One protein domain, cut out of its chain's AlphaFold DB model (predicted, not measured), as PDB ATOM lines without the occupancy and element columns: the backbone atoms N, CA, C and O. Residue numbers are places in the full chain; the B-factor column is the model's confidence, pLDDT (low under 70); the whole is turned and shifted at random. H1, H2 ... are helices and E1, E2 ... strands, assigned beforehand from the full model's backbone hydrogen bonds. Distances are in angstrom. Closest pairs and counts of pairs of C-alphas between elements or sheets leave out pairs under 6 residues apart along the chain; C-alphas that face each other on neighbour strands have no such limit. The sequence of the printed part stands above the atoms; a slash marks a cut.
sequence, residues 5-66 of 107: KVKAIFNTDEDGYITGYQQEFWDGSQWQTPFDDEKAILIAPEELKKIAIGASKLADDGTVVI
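AT A GLANCE: This is residues 5 to 66 of the 107 residues of the protein "Hypothetical phage protein" of Lactobacillus casei (strain BD-II) (UniProt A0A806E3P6). A long antiparallel hairpin, E1 and E2, runs lengthwise through the model; short E3 crosses the first part of E1, and a second, small hairpin, E4 and E5, sits near the turn end of the first. Beyond the other end, the link from E2 to E3 makes a narrow loop, with residues 25 to 26 paired antiparallel to residues 31 to 32, while the one short helix, H1, lies between E3 and the small hairpin along the chain. The printed part has 62 residues, with E1, E2, E3, H1, E4 and E5 in chain order, and under half of the residues are in these elements. The sheets, E2 - E1 - E3 and E4 - E5, are antiparallel, and the class is mostly strand. The whole is compact by its radius of gyration of the C-alphas, 11.7 A, yet elongated, spanning 37 by 21 by 18 A.

HOW THE PARTS SIT: Begin at E1, residues 6 to 12, the inner strand of the larger sheet. Its pairing is staggered: residues 8 to 12 pair with E2, residues 18 to 23, and residues 6 to 8 with E3, residues 41 to 43. Between E1 and E2, at 154 degrees, look for N 9 and O 22, 2.8 A apart and within hydrogen-bond range. Between E1 and E3, at 112 degrees, N 8 and O 41 are 2.9 A apart, also within range. H1, residues 45 to 48, is on this sheet but only grazes it. It is too short for an O i to N i+4 pair, and its one O i to N i+3 pair is within range. Now go to the hairpin of E4, residues 56 to 58, and E5, residues 64 to 66, antiparallel at 150 degrees, where N 57 and O 65 are 2.8 A apart, within range. The closest C-alphas of E2 and E4 are those of Ile 18 and Ser 56, 5.6 A apart; those of H1 and E5 are of Glu 47 and Val 64, 5.7 A apart. E1 and E4 are near each other, while E3 and E5 are apart.

IN THESE COORDINATES: Find C-alpha 6 at (168.216, 134.098, 165.681); from there E1 runs 18.7 A to C-alpha 12 at (173.579, 140.832, 182.260). E2 spans 13.5 A, E3 6.2 A, H1 5.2 A, E4 6.9 A and E5 6.5 A, ending at C-alpha 66, (160.848, 136.239, 184.189).

THE WHOLE: The two C-alphas farthest apart are those of Asp 15 and Ser 29, at 38.4 A. The printed part has no cut. The link from E2 to E3 is long, with 17 residues. Mean pLDDT of the printed part is 92.8, and no printed residue is under 70.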
ATOM      1  N   LYS A   5     165.380 130.258 164.664       89.75
ATOM      2  CA  LYS A   5     166.219 130.848 165.708       89.75
ATOM      3  C   LYS A   5     167.024 132.003 165.131       89.75
ATOM      4  O   LYS A   5     167.401 131.961 163.964       89.75
ATOM      5  N   VAL A   6     167.320 132.981 165.976       91.94
ATOM      6  CA  VAL A   6     168.216 134.098 165.681       91.94
ATOM      7  C   VAL A   6     169.390 134.091 166.645       91.94
ATOM      8  O   VAL A   6     169.277 133.656 167.794       91.94
ATOM      9  N   LYS A   7     170.529 134.583 166.177       93.06
ATOM     10  CA  LYS A   7     171.704 134.827 166.999       93.06
ATOM     11  C   LYS A   7     171.509 136.081 167.851       93.06
ATOM     12  O   LYS A   7     171.219 137.151 167.319       93.06
ATOM     13  N   ALA A   8     171.693 135.960 169.162       93.69
ATOM     14  CA  ALA A   8     171.616 137.081 170.091       93.69
ATOM     15  C   ALA A   8     172.701 137.005 171.168       93.69
ATOM     16  O   ALA A   8     173.034 135.926 171.657       93.69
ATOM     17  N   ILE A   9     173.235 138.161 171.552       94.69
ATOM     18  CA  ILE A   9     174.147 138.325 172.683       94.69
ATOM     19  C   ILE A   9     173.459 139.150 173.769       94.69
ATOM     20  O   ILE A   9     172.824 140.167 173.484       94.69
ATOM     21  N   PHE A  10     173.574 138.697 175.014       94.62
ATOM     22  CA  PHE A  10     172.919 139.302 176.170       94.62
ATOM     23  C   PHE A  10     173.938 140.001 177.058       94.62
ATOM     24  O   PHE A  10     174.995 139.453 177.363       94.62
ATOM     25  N   ASN A  11     173.569 141.187 177.525       94.94
ATOM     26  CA  ASN A  11     174.231 141.854 178.631       94.94
ATOM     27  C   ASN A  11     173.462 141.528 179.906       94.94
ATOM     28  O   ASN A  11     172.233 141.649 179.930       94.94
ATOM     29  N   THR A  12     174.175 141.147 180.961       96.19
ATOM     30  CA  THR A  12     173.579 140.832 182.260       96.19
ATOM     31  C   THR A  12     174.189 141.667 183.379       96.19
ATOM     32  O   THR A  12     175.327 142.123 183.267       96.19
ATOM     33  N   ASP A  13     173.430 141.880 184.454       95.31
ATOM     34  CA  ASP A  13     173.971 142.377 185.723       95.31
ATOM     35  C   ASP A  13     174.748 141.276 186.477       95.31
ATOM     36  O   ASP A  13     174.873 140.142 186.003       95.31
ATOM     37  N   GLU A  14     175.299 141.622 187.645       95.81
ATOM     38  CA  GLU A  14     176.070 140.704 188.503       95.81
ATOM     39  C   GLU A  14     175.247 139.492 188.972       95.81
ATOM     40  O   GLU A  14     175.801 138.418 189.196       95.81
ATOM     41  N   ASP A  15     173.923 139.644 189.053       94.88
ATOM     42  CA  ASP A  15     172.987 138.593 189.449       94.88
ATOM     43  C   ASP A  15     172.471 137.777 188.244       94.88
ATOM     44  O   ASP A  15     171.661 136.856 188.412       94.88
ATOM     45  N   GLY A  16     172.910 138.094 187.021       94.75
ATOM     46  CA  GLY A  16     172.541 137.393 185.790       94.75
ATOM     47  C   GLY A  16     171.225 137.847 185.148       94.75
ATOM     48  O   GLY A  16     170.714 137.155 184.268       94.75
ATOM     49  N   TYR A  17     170.650 138.980 185.560       97.06
ATOM     50  CA  TYR A  17     169.469 139.544 184.901       97.06
ATOM     51  C   TYR A  17     169.851 140.305 183.642       97.06
ATOM     52  O   TYR A  17     170.777 141.110 183.643       97.06
ATOM     53  N   ILE A  18     169.089 140.090 182.575       97.00
ATOM     54  CA  ILE A  18     169.283 140.714 181.271       97.00
ATOM     55  C   ILE A  18     169.050 142.221 181.392       97.00
ATOM     56  O   ILE A  18     167.935 142.668 181.657       97.00
ATOM     57  N   THR A  19     170.093 143.012 181.158       96.50
ATOM     58  CA  THR A  19     170.051 144.483 181.135       96.50
ATOM     59  C   THR A  19     169.985 145.045 179.716       96.50
ATOM     60  O   THR A  19     169.635 146.207 179.520       96.50
ATOM     61  N   GLY A  20     170.271 144.215 178.714       94.88
ATOM     62  CA  GLY A  20     170.152 144.540 177.298       94.88
ATOM     63  C   GLY A  20     170.535 143.347 176.431       94.88
ATOM     64  O   GLY A  20     171.072 142.359 176.927       94.88
ATOM     65  N   TYR A  21     170.266 143.429 175.133       94.56
ATOM     66  CA  TYR A  21     170.708 142.427 174.169       94.56
ATOM     67  C   TYR A  21     170.897 143.039 172.783       94.56
ATOM     68  O   TYR A  21     170.304 144.069 172.457       94.56
ATOM     69  N   GLN A  22     171.729 142.395 171.970       94.25
ATOM     70  CA  GLN A  22     171.839 142.638 170.534       94.25
ATOM     71  C   GLN A  22     171.478 141.348 169.807       94.25
ATOM     72  O   GLN A  22     171.778 140.259 170.291       94.25
ATOM     73  N   GLN A  23     170.815 141.463 168.662       93.81
ATOM     74  CA  GLN A  23     170.409 140.322 167.848       93.81
ATOM     75  C   GLN A  23     170.796 140.548 166.396       93.81
ATOM     76  O   GLN A  23     170.890 141.691 165.936       93.81
ATOM     77  N   GLU A  24     170.997 139.457 165.669       92.94
ATOM     78  CA  GLU A  24     171.110 139.525 164.223       92.94
ATOM     79  C   GLU A  24     169.785 139.974 163.598       92.94
ATOM     80  O   GLU A  24     168.697 139.824 164.169       92.94
ATOM     81  N   PHE A  25     169.878 140.563 162.412       90.31
ATOM     82  CA  PHE A  25     168.712 141.032 161.675       90.31
ATOM     83  C   PHE A  25     168.851 140.730 160.186       90.31
ATOM     84  O   PHE A  25     169.954 140.591 159.660       90.31
ATOM     85  N   TRP A  26     167.713 140.622 159.505       90.19
ATOM     86  CA  TRP A  26     167.661 140.426 158.062       90.19
ATOM     87  C   TRP A  26     167.659 141.779 157.348       90.19
ATOM     88  O   TRP A  26     166.754 142.586 157.566       90.19
ATOM     89  N   ASP A  27     168.634 142.026 156.473       90.25
ATOM     90  CA  ASP A  27     168.740 143.289 155.721       90.25
ATOM     91  C   ASP A  27     167.936 143.307 154.405       90.25
ATOM     92  O   ASP A  27     167.930 144.304 153.683       90.25
ATOM     93  N   GLY A  28     167.248 142.207 154.084       88.50
ATOM     94  CA  GLY A  28     166.553 142.001 152.811       88.50
ATOM     95  C   GLY A  28     167.249 141.002 151.884       88.50
ATOM     96  O   GLY A  28     166.581 140.432 151.023       88.50
ATOM     97  N   SER A  29     168.544 140.743 152.088       90.44
ATOM     98  CA  SER A  29     169.365 139.844 151.264       90.44
ATOM     99  C   SER A  29     170.113 138.787 152.077       90.44
ATOM    100  O   SER A  29     170.235 137.652 151.617       90.44
ATOM    101  N   GLN A  30     170.616 139.142 153.261       90.06
ATOM    102  CA  GLN A  30     171.352 138.242 154.149       90.06
ATOM    103  C   GLN A  30     171.137 138.597 155.631       90.06
ATOM    104  O   GLN A  30     170.662 139.681 155.980       90.06
ATOM    105  N   TRP A  31     171.488 137.657 156.510       89.38
ATOM    106  CA  TRP A  31     171.529 137.892 157.952       89.38
ATOM    107  C   TRP A  31     172.782 138.688 158.310       89.38
ATOM    108  O   TRP A  31     173.875 138.373 157.843       89.38
ATOM    109  N   GLN A  32     172.604 139.718 159.131       90.56
ATOM    110  CA  GLN A  32     173.657 140.622 159.571       90.56
ATOM    111  C   GLN A  32     173.875 140.497 161.076       90.56
ATOM    112  O   GLN A  32     172.929 140.622 161.855       90.56
ATOM    113  N   THR A  33     175.135 140.348 161.479       90.88
ATOM    114  CA  THR A  33     175.599 140.359 162.872       90.88
ATOM    115  C   THR A  33     176.520 141.567 163.083       90.88
ATOM    116  O   THR A  33     177.741 141.439 163.044       90.88
ATOM    117  N   PRO A  34     175.986 142.788 163.280       87.06
ATOM    118  CA  PRO A  34     176.807 143.997 163.440       87.06
ATOM    119  C   PRO A  34     177.505 144.086 164.819       87.06
ATOM    120  O   PRO A  34     177.813 145.178 165.289       87.06
ATOM    121  N   PHE A  35     177.702 142.956 165.493       88.31
ATOM    122  CA  PHE A  35     178.255 142.825 166.837       88.31
ATOM    123  C   PHE A  35     179.187 141.614 166.896       88.31
ATOM    124  O   PHE A  35     179.084 140.709 166.068       88.31
ATOM    125  N   ASP A  36     180.089 141.610 167.877       90.31
ATOM    126  CA  ASP A  36     180.924 140.447 168.175       90.31
ATOM    127  C   ASP A  36     180.037 139.297 168.664       90.31
ATOM    128  O   ASP A  36     179.369 139.392 169.698       90.31
ATOM    129  N   ASP A  37     179.996 138.233 167.871       88.81
ATOM    130  CA  ASP A  37     179.069 137.131 168.034       88.81
ATOM    131  C   ASP A  37     179.714 135.871 168.629       88.81
ATOM    132  O   ASP A  37     179.038 134.846 168.742       88.81
ATOM    133  N   GLU A  38     180.965 135.957 169.102       90.69
ATOM    134  CA  GLU A  38     181.697 134.835 169.714       90.69
ATOM    135  C   GLU A  38     180.947 134.206 170.897       90.69
ATOM    136  O   GLU A  38     181.019 132.999 171.127       90.69
ATOM    137  N   LYS A  39     180.215 135.030 171.656       89.38
ATOM    138  CA  LYS A  39     179.417 134.606 172.821       89.38
ATOM    139  C   LYS A  39     177.917 134.631 172.565       89.38
ATOM    140  O   LYS A  39     177.131 134.477 173.500       89.38
ATOM    141  N   ALA A  40     177.509 134.877 171.327       92.25
ATOM    142  CA  ALA A  40     176.103 134.924 171.002       92.25
ATOM    143  C   ALA A  40     175.515 133.508 170.952       92.25
ATOM    144  O   ALA A  40     176.169 132.544 170.552       92.25
ATOM    145  N   ILE A  41     174.255 133.390 171.350       92.06
ATOM    146  CA  ILE A  41     173.520 132.129 171.369       92.06
ATOM    147  C   ILE A  41     172.401 132.139 170.333       92.06
ATOM    148  O   ILE A  41     171.931 133.195 169.913       92.06
ATOM    149  N   LEU A  42     171.948 130.951 169.940       92.12
ATOM    150  CA  LEU A  42     170.760 130.794 169.106       92.12
ATOM    151  C   LEU A  42     169.516 130.723 169.988       92.12
ATOM    152  O   LEU A  42     169.338 129.758 170.733       92.12
ATOM    153  N   ILE A  43     168.635 131.704 169.849       92.50
ATOM    154  CA  ILE A  43     167.398 131.828 170.618       92.50
ATOM    155  C   ILE A  43     166.198 131.958 169.680       92.50
ATOM    156  O   ILE A  43     166.302 132.504 168.581       92.50
ATOM    157  N   ALA A  44     165.046 131.433 170.092       92.50
ATOM    158  CA  ALA A  44     163.817 131.623 169.336       92.50
ATOM    159  C   ALA A  44     163.384 133.103 169.399       92.50
ATOM    160  O   ALA A  44     163.373 133.682 170.490       92.50
ATOM    161  N   PRO A  45     162.957 133.719 168.279       91.50
ATOM    162  CA  PRO A  45     162.478 135.104 168.279       91.50
ATOM    163  C   PRO A  45     161.345 135.369 169.283       91.50
ATOM    164  O   PRO A  45     161.244 136.460 169.837       91.50
ATOM    165  N   GLU A  46     160.506 134.366 169.554       92.44
ATOM    166  CA  GLU A  46     159.423 134.472 170.537       92.44
ATOM    167  C   GLU A  46     159.921 134.563 171.985       92.44
ATOM    168  O   GLU A  46     159.267 135.196 172.809       92.44
ATOM    169  N   GLU A  47     161.083 133.989 172.307       94.19
ATOM    170  CA  GLU A  47     161.691 134.138 173.635       94.19
ATOM    171  C   GLU A  47     162.252 135.551 173.824       94.19
ATOM    172  O   GLU A  47     162.064 136.152 174.879       94.19
ATOM    173  N   LEU A  48     162.842 136.146 172.778       93.06
ATOM    174  CA  LEU A  48     163.326 137.534 172.823       93.06
ATOM    175  C   LEU A  48     162.208 138.531 173.152       93.06
ATOM    176  O   LEU A  48     162.416 139.471 173.919       93.06
ATOM    177  N   LYS A  49     160.996 138.300 172.632       92.12
ATOM    178  CA  LYS A  49     159.818 139.137 172.915       92.12
ATOM    179  C   LYS A  49     159.347 139.060 174.372       92.12
ATOM    180  O   LYS A  49     158.632 139.956 174.811       92.12
ATOM    181  N   LYS A  50     159.720 138.014 175.119       94.06
ATOM    182  CA  LYS A  50     159.350 137.844 176.536       94.06
ATOM    183  C   LYS A  50     160.258 138.616 177.490       94.06
ATOM    184  O   LYS A  50     159.940 138.710 178.671       94.06
ATOM    185  N   ILE A  51     161.383 139.146 177.012       95.00
ATOM    186  CA  ILE A  51     162.387 139.771 177.873       95.00
ATOM    187  C   ILE A  51     161.827 141.039 178.523       95.00
ATOM    188  O   ILE A  51     161.631 142.067 177.877       95.00
ATOM    189  N   ALA A  52     161.674 140.983 179.841       95.12
ATOM    190  CA  ALA A  52     161.568 142.139 180.717       95.12
ATOM    191  C   ALA A  52     162.973 142.558 181.184       95.12
ATOM    192  O   ALA A  52     163.611 141.856 181.976       95.12
ATOM    193  N   ILE A  53     163.458 143.700 180.686       95.19
ATOM    194  CA  ILE A  53     164.783 144.243 181.024       95.19
ATOM    195  C   ILE A  53     164.896 144.466 182.538       95.19
ATOM    196  O   ILE A  53     164.045 145.106 183.152       95.19
ATOM    197  N   GLY A  54     165.955 143.924 183.137       94.94
ATOM    198  CA  GLY A  54     166.235 143.977 184.570       94.94
ATOM    199  C   GLY A  54     165.468 142.958 185.417       94.94
ATOM    200  O   GLY A  54     165.762 142.839 186.604       94.94
ATOM    201  N   ALA A  55     164.524 142.208 184.838       96.75
ATOM    202  CA  ALA A  55     163.713 141.208 185.544       96.75
ATOM    203  C   ALA A  55     163.730 139.817 184.894       96.75
ATOM    204  O   ALA A  55     163.155 138.886 185.440       96.75
ATOM    205  N   SER A  56     164.392 139.646 183.751       97.44
ATOM    206  CA  SER A  56     164.477 138.350 183.069       97.44
ATOM    207  C   SER A  56     165.874 137.763 183.146       97.44
ATOM    208  O   SER A  56     166.851 138.505 183.078       97.44
ATOM    209  N   LYS A  57     165.971 136.437 183.234       96.56
ATOM    210  CA  LYS A  57     167.215 135.677 183.083       96.56
ATOM    211  C   LYS A  57     167.083 134.695 181.930       96.56
ATOM    212  O   LYS A  57     165.982 134.256 181.598       96.56
ATOM    213  N   LEU A  58     168.219 134.350 181.342       94.56
ATOM    214  CA  LEU A  58     168.297 133.281 180.363       94.56
ATOM    215  C   LEU A  58     168.576 131.963 181.095       94.56
ATOM    216  O   LEU A  58     169.532 131.884 181.865       94.56
ATOM    217  N   ALA A  59     167.737 130.954 180.879       92.75
ATOM    218  CA  ALA A  59     167.980 129.602 181.363       92.75
ATOM    219  C   ALA A  59     168.962 128.852 180.447       92.75
ATOM    220  O   ALA A  59     169.150 129.211 179.283       92.75
ATOM    221  N   ASP A  60     169.556 127.773 180.958       88.56
ATOM    222  CA  ASP A  60     170.557 126.974 180.234       88.56
ATOM    223  C   ASP A  60     170.020 126.348 178.931       88.56
ATOM    224  O   ASP A  60     170.789 126.023 178.027       88.56
ATOM    225  N   ASP A  61     168.699 126.185 178.811       86.62
ATOM    226  CA  ASP A  61     168.020 125.673 177.615       86.62
ATOM    227  C   ASP A  61     167.697 126.762 176.570       86.62
ATOM    228  O   ASP A  61     167.136 126.465 175.512       86.62
ATOM    229  N   GLY A  62     168.071 128.016 176.845       85.56
ATOM    230  CA  GLY A  62     167.810 129.171 175.989       85.56
ATOM    231  C   GLY A  62     166.411 129.772 176.149       85.56
ATOM    232  O   GLY A  62     166.027 130.606 175.325       85.56
ATOM    233  N   THR A  63     165.645 129.372 177.169       93.00
ATOM    234  CA  THR A  63     164.354 129.995 177.500       93.00
ATOM    235  C   THR A  63     164.527 131.242 178.362       93.00
ATOM    236  O   THR A  63     165.466 131.364 179.154       93.00
ATOM    237  N   VAL A  64     163.613 132.201 178.203       95.50
ATOM    238  CA  VAL A  64     163.589 133.425 179.007       95.50
ATOM    239  C   VAL A  64     162.678 133.215 180.211       95.50
ATOM    240  O   VAL A  64     161.470 133.012 180.077       95.50
ATOM    241  N   VAL A  65     163.264 133.299 181.404       96.44
ATOM    242  CA  VAL A  65     162.557 133.178 182.680       96.44
ATOM    243  C   VAL A  65     162.410 134.561 183.296       96.44
ATOM    244  O   VAL A  65     163.398 135.253 183.535       96.44
ATOM    245  N   ILE A  66     161.168 134.956 183.566       96.56
ATOM    246  CA  ILE A  66     160.848 136.239 184.189       96.56
ATOM    247  C   ILE A  66     160.740 136.047 185.701       96.56
ATOM    248  O   ILE A  66     159.966 135.221 186.183       96.56
TER     249      ILE A  66